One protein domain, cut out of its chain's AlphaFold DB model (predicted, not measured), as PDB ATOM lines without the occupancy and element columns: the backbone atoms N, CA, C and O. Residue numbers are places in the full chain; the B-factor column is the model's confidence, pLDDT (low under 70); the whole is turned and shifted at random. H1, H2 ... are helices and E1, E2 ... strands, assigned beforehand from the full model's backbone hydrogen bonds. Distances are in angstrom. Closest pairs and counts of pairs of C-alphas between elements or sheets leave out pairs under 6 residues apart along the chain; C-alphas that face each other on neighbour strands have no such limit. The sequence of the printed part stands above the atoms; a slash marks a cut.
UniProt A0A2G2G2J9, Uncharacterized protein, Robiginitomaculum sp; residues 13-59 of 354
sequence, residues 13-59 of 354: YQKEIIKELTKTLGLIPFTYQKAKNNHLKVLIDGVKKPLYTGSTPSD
ATOM      1  N   TYR A  13      46.642   8.247  48.622       84.62
ATOM      2  CA  TYR A  13      46.757   6.827  48.963       84.62
ATOM      3  C   TYR A  13      45.630   5.964  48.367       84.62
ATOM      4  O   TYR A  13      45.874   4.945  47.731       84.62
ATOM      5  N   GLN A  14      44.372   6.395  48.500       85.69
ATOM      6  CA  GLN A  14      43.230   5.653  47.951       85.69
ATOM      7  C   GLN A  14      43.251   5.605  46.422       85.69
ATOM      8  O   GLN A  14      42.906   4.583  45.837       85.69
ATOM      9  N   LYS A  15      43.672   6.695  45.770       86.19
ATOM     10  CA  LYS A  15      43.828   6.746  44.310       86.19
ATOM     11  C   LYS A  15      44.936   5.811  43.827       86.19
ATOM     12  O   LYS A  15      44.758   5.157  42.802       86.19
ATOM     13  N   GLU A  16      46.047   5.730  44.558       84.62
ATOM     14  CA  GLU A  16      47.148   4.806  44.262       84.62
ATOM     15  C   GLU A  16      46.701   3.347  44.398       84.62
ATOM     16  O   GLU A  16      46.922   2.563  43.475       84.62
ATOM     17  N   ILE A  17      45.944   3.015  45.448       86.38
ATOM     18  CA  ILE A  17      45.348   1.680  45.608       86.38
ATOM     19  C   ILE A  17      44.371   1.353  44.479       86.38
ATOM     20  O   ILE A  17      44.451   0.273  43.909       86.38
ATOM     21  N   ILE A  18      43.474   2.268  44.097       86.75
ATOM     22  CA  ILE A  18      42.545   2.034  42.975       86.75
ATOM     23  C   ILE A  18      43.320   1.779  41.672       86.75
ATOM     24  O   ILE A  18      42.966   0.884  40.899       86.75
ATOM     25  N   LYS A  19      44.404   2.527  41.434       87.81
ATOM     26  CA  LYS A  19      45.273   2.344  40.264       87.81
ATOM     27  C   LYS A  19      45.971   0.981  40.287       87.81
ATOM     28  O   LYS A  19      46.012   0.300  39.263       87.81
ATOM     29  N   GLU A  20      46.486   0.563  41.440       85.56
ATOM     30  CA  GLU A  20      47.169  -0.725  41.595       85.56
ATOM     31  C   GLU A  20      46.203  -1.918  41.546       85.56
ATOM     32  O   GLU A  20      46.518  -2.941  40.937       85.56
ATOM     33  N   LEU A  21      44.994  -1.772  42.091       86.44
ATOM     34  CA  LEU A  21      43.900  -2.735  41.949       86.44
ATOM     35  C   LEU A  21      43.518  -2.915  40.485       86.44
ATOM     36  O   LEU A  21      43.438  -4.044  40.016       86.44
ATOM     37  N   THR A  22      43.379  -1.818  39.739       85.44
ATOM     38  CA  THR A  22      43.087  -1.865  38.297       85.44
ATOM     39  C   THR A  22      44.181  -2.618  37.530       85.44
ATOM     40  O   THR A  22      43.884  -3.385  36.617       85.44
ATOM     41  N   LYS A  23      45.450  -2.450  37.927       86.44
ATOM     42  CA  LYS A  23      46.590  -3.173  37.343       86.44
ATOM     43  C   LYS A  23      46.611  -4.660  37.720       86.44
ATOM     44  O   LYS A  23      46.977  -5.478  36.886       86.44
ATOM     45  N   THR A  24      46.260  -4.996  38.962       82.69
ATOM     46  CA  THR A  24      46.402  -6.354  39.518       82.69
ATOM     47  C   THR A  24      45.210  -7.248  39.188       82.69
ATOM     48  O   THR A  24      45.394  -8.423  38.897       82.69
ATOM     49  N   LEU A  25      43.993  -6.700  39.222       82.56
ATOM     50  CA  LEU A  25      42.756  -7.438  38.959       82.56
ATOM     51  C   LEU A  25      42.504  -7.638  37.465       82.56
ATOM     52  O   LEU A  25      41.895  -8.633  37.085       82.56
ATOM     53  N   GLY A  26      42.997  -6.729  36.616       80.62
ATOM     54  CA  GLY A  26      42.931  -6.849  35.161       80.62
ATOM     55  C   GLY A  26      41.499  -6.961  34.630       80.62
ATOM     56  O   GLY A  26      40.873  -5.951  34.322       80.62
ATOM     57  N   LEU A  27      41.018  -8.199  34.485       71.69
ATOM     58  CA  LEU A  27      39.697  -8.559  33.962       71.69
ATOM     59  C   LEU A  27      38.669  -8.883  35.052       71.69
ATOM     60  O   LEU A  27      37.487  -8.966  34.737       71.69
ATOM     61  N   ILE A  28      39.099  -9.077  36.303       82.12
ATOM     62  CA  ILE A  28      38.197  -9.389  37.417       82.12
ATOM     63  C   ILE A  28      37.385  -8.127  37.742       82.12
ATOM     64  O   ILE A  28      37.980  -7.104  38.114       82.12
ATOM     65  N   PRO A  29      36.046  -8.158  37.612       84.25
ATOM     66  CA  PRO A  29      35.210  -7.018  37.954       84.25
ATOM     67  C   PRO A  29      35.368  -6.653  39.432       84.25
ATOM     68  O   PRO A  29      35.332  -7.511  40.314       84.25
ATOM     69  N   PHE A  30      35.522  -5.364  39.725       89.56
ATOM     70  CA  PHE A  30      35.517  -4.878  41.100       89.56
ATOM     71  C   PHE A  30      34.850  -3.512  41.202       89.56
ATOM     72  O   PHE A  30      34.857  -2.706  40.271       89.56
ATOM     73  N   THR A  31      34.279  -3.244  42.370       87.25
ATOM     74  CA  THR A  31      33.729  -1.942  42.737       87.25
ATOM     75  C   THR A  31      34.437  -1.429  43.976       87.25
ATOM     76  O   THR A  31      34.948  -2.193  44.797       87.25
ATOM     77  N   TYR A  32      34.493  -0.111  44.118       90.12
ATOM     78  CA  TYR A  32      35.073   0.521  45.288       90.12
ATOM     79  C   TYR A  32      34.185   1.661  45.766       90.12
ATOM     80  O   TYR A  32      33.593   2.400  44.981       90.12
ATOM     81  N   GLN A  33      34.084   1.799  47.080       87.38
ATOM     82  CA  GLN A  33      33.285   2.825  47.724       87.38
ATOM     83  C   GLN A  33      34.013   3.335  48.957       87.38
ATOM     84  O   GLN A  33      34.715   2.606  49.651       87.38
ATOM     85  N   LYS A  34      33.813   4.608  49.272       85.19
ATOM     86  CA  LYS A  34      34.284   5.178  50.527       85.19
ATOM     87  C   LYS A  34      33.376   4.731  51.678       85.19
ATOM     88  O   LYS A  34      32.182   5.024  51.672       85.19
ATOM     89  N   ALA A  35      33.932   4.020  52.653       83.38
ATOM     90  CA  ALA A  35      33.217   3.578  53.845       83.38
ATOM     91  C   ALA A  35      32.944   4.747  54.814       83.38
ATOM     92  O   ALA A  35      33.532   5.828  54.701       83.38
ATOM     93  N   LYS A  36      32.053   4.529  55.795       80.06
ATOM     94  CA  LYS A  36      31.688   5.536  56.814       80.06
ATOM     95  C   LYS A  36      32.900   6.026  57.626       80.06
ATOM     96  O   LYS A  36      32.922   7.175  58.040       80.06
ATOM     97  N   ASN A  37      33.923   5.186  57.774       78.06
ATOM     98  CA  ASN A  37      35.191   5.471  58.452       78.06
ATOM     99  C   ASN A  37      36.295   5.998  57.512       78.06
ATOM    100  O   ASN A  37      37.473   5.869  57.817       78.06
ATOM    101  N   ASN A  38      35.940   6.589  56.363       77.75
ATOM    102  CA  ASN A  38      36.889   7.185  55.410       77.75
ATOM    103  C   ASN A  38      37.852   6.174  54.744       77.75
ATOM    104  O   ASN A  38      38.662   6.597  53.925       77.75
ATOM    105  N   HIS A  39      37.752   4.865  55.010       83.38
ATOM    106  CA  HIS A  39      38.513   3.822  54.308       83.38
ATOM    107  C   HIS A  39      37.920   3.504  52.936       83.38
ATOM    108  O   HIS A  39      36.740   3.746  52.669       83.38
ATOM    109  N   LEU A  40      38.747   2.947  52.058       87.44
ATOM    110  CA  LEU A  40      38.294   2.409  50.787       87.44
ATOM    111  C   LEU A  40      37.777   0.987  51.025       87.44
ATOM    112  O   LEU A  40      38.533   0.105  51.425       87.44
ATOM    113  N   LYS A  41      36.480   0.790  50.802       89.88
ATOM    114  CA  LYS A  41      35.828  -0.515  50.717       89.88
ATOM    115  C   LYS A  41      35.922  -0.991  49.274       89.88
ATOM    116  O   LYS A  41      35.500  -0.266  48.378       89.88
ATOM    117  N   VAL A  42      36.430  -2.191  49.060       89.50
ATOM    118  CA  VAL A  42      36.611  -2.804  47.744       89.50
ATOM    119  C   VAL A  42      35.835  -4.115  47.719       89.50
ATOM    120  O   VAL A  42      35.996  -4.953  48.606       89.50
ATOM    121  N   LEU A  43      34.967  -4.277  46.727       88.44
ATOM    122  CA  LEU A  43      34.249  -5.518  46.462       88.44
ATOM    123  C   LEU A  43      34.768  -6.076  45.146       88.44
ATOM    124  O   LEU A  43      34.705  -5.389  44.129       88.44
ATOM    125  N   ILE A  44      35.286  -7.294  45.182       88.44
ATOM    126  CA  ILE A  44      35.873  -7.978  44.032       88.44
ATOM    127  C   ILE A  44      34.972  -9.166  43.719       88.44
ATOM    128  O   ILE A  44      34.569  -9.884  44.636       88.44
ATOM    129  N   ASP A  45      34.634  -9.348  42.449       78.69
ATOM    130  CA  ASP A  45      33.829 -10.482  42.010       78.69
ATOM    131  C   ASP A  45      34.559 -11.808  42.296       78.69
ATOM    132  O   ASP A  45      35.763 -11.927  42.071       78.69
ATOM    133  N   GLY A  46      33.846 -12.776  42.876       75.31
ATOM    134  CA  GLY A  46      34.410 -14.031  43.395       75.31
ATOM    135  C   GLY A  46      34.961 -13.981  44.831       75.31
ATOM    136  O   GLY A  46      35.152 -15.032  45.442       75.31
ATOM    137  N   VAL A  47      35.152 -12.799  45.431       82.62
ATOM    138  CA  VAL A  47      35.582 -12.672  46.836       82.62
ATOM    139  C   VAL A  47      34.370 -12.596  47.769       82.62
ATOM    140  O   VAL A  47      33.562 -11.671  47.693       82.62
ATOM    141  N   LYS A  48      34.266 -13.525  48.731       75.75
ATOM    142  CA  LYS A  48      33.113 -13.615  49.653       75.75
ATOM    143  C   LYS A  48      32.994 -12.433  50.627       75.75
ATOM    144  O   LYS A  48      31.905 -12.180  51.141       75.75
ATOM    145  N   LYS A  49      34.090 -11.724  50.929       83.25
ATOM    146  CA  LYS A  49      34.125 -10.640  51.928       83.25
ATOM    147  C   LYS A  49      34.631  -9.317  51.333       83.25
ATOM    148  O   LYS A  49      35.683  -9.304  50.703       83.25
ATOM    149  N   PRO A  50      33.952  -8.179  51.574       84.31
ATOM    150  CA  PRO A  50      34.466  -6.879  51.155       84.31
ATOM    151  C   PRO A  50      35.791  -6.568  51.865       84.31
ATOM    152  O   PRO A  50      35.894  -6.701  53.085       84.31
ATOM    153  N   LEU A  51      36.785  -6.124  51.100       87.06
ATOM    154  CA  LEU A  51      38.100  -5.736  51.605       87.06
ATOM    155  C   LEU A  51      38.099  -4.254  51.977       87.06
ATOM    156  O   LEU A  51      37.477  -3.432  51.303       87.06
ATOM    157  N   TYR A  52      38.813  -3.895  53.039       87.44
ATOM    158  CA  TYR A  52      38.919  -2.516  53.509       87.44
ATOM    159  C   TYR A  52      40.386  -2.112  53.608       87.44
ATOM    160  O   TYR A  52      41.213  -2.885  54.091       87.44
ATOM    161  N   THR A  53      40.717  -0.901  53.167       84.25
ATOM    162  CA  THR A  53      42.058  -0.342  53.389       84.25
ATOM    163  C   THR A  53      42.269  -0.014  54.863       84.25
ATOM    164  O   THR A  53      41.344   0.476  55.511       84.25
ATOM    165  N   GLY A  54      43.489  -0.224  55.363       73.38
ATOM    166  CA  GLY A  54      43.870   0.084  56.743       73.38
ATOM    167  C   GLY A  54      43.796   1.575  57.094       73.38
ATOM    168  O   GLY A  54      43.721   2.445  56.221       73.38
ATOM    169  N   SER A  55      43.794   1.862  58.397       54.50
ATOM    170  CA  SER A  55      43.374   3.158  58.934       54.50
ATOM    171  C   SER A  55      44.397   4.290  58.893       54.50
ATOM    172  O   SER A  55      44.029   5.430  59.170       54.50
ATOM    173  N   THR A  56      45.643   4.023  58.510       59.94
ATOM    174  CA  THR A  56      46.751   4.983  58.617       59.94
ATOM    175  C   THR A  56      47.486   5.159  57.281       59.94
ATOM    176  O   THR A  56      48.347   4.357  56.929       59.94
ATOM    177  N   PRO A  57      47.201   6.243  56.532       55.84
ATOM    178  CA  PRO A  57      47.902   6.584  55.286       55.84
ATOM    179  C   PRO A  57      49.396   6.908  55.460       55.84
ATOM    180  O   PRO A  57      50.102   7.043  54.467       55.84
ATOM    181  N   SER A  58      49.858   7.099  56.700       58.22
ATOM    182  CA  SER A  58      51.246   7.417  57.062       58.22
ATOM    183  C   SER A  58      52.170   6.199  57.083       58.22
ATOM    184  O   SER A  58      53.381   6.359  57.201       58.22
ATOM    185  N   ASP A  59      51.617   4.992  57.001       67.56
ATOM    186  CA  ASP A  59      52.385   3.759  57.086       67.56
ATOM    187  C   ASP A  59      52.758   3.292  55.671       67.56
ATOM    188  O   ASP A  59      51.894   2.855  54.903       67.56
TER     189      ASP A  59
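What this domain is: This is residues 13 to 59 of the 354 residues of an uncharacterized protein of Robiginitomaculum sp (UniProt A0A2G2G2J9). One helix, H1, lies over one face of a narrow two-stranded hairpin, E1 and E2, nearly along its strands and only loosely packed on it. After E2 the printed part folds back beside that strand, on the side away from E1, where residues 51 to 52 pair with it, and its last residues turn toward the beginning of H1. The 47 printed residues hold one named helix and two named strands in the order H1, E1, E2; the sheet, E1 - E2, is antiparallel. The class is mixed, helices and strands, with under half of the residues in named elements. The whole is compact, with a radius of gyration of the C-alphas of 10.7 A and spans of 30 by 20 by 14 A.

Where its parts are: H1 is residues 13 to 25, 17.9 A long, beginning at C-alpha 13 (46.757, 6.827, 48.963). E1 is residues 30 to 34, 13.8 A. E2 is residues 40 to 44, 12.6 A, ending at C-alpha 44 (35.873, -7.978, 44.032).

How they stand to each other: E1 and E2 form a hairpin, antiparallel at 161 degrees between their directions. N 31 and O 43 are 2.8 A apart, and so are N 41 and O 33, within hydrogen-bond range. Residues 41 to 42 of E2 also pair with residues 51 to 52, antiparallel. The closest C-alphas of H1 and E2 are those of Gln 14 and Leu 40, 6.6 A apart; those of H1 and E1 are Ile 18 and Tyr 32, 8.0 A. In H1 every O i to N i+4 pair is within hydrogen-bond range.

The domain as a whole: The C-alphas farthest apart, of Gly 46 and Ser 58, are 30.5 A apart. The printed part has no cut. The links H1 to E1 and E1 to E2 are tight. Residues 45 to 59 hold no named element. Mean pLDDT of the printed part is 81.4; residues 55 to 59 are under 70.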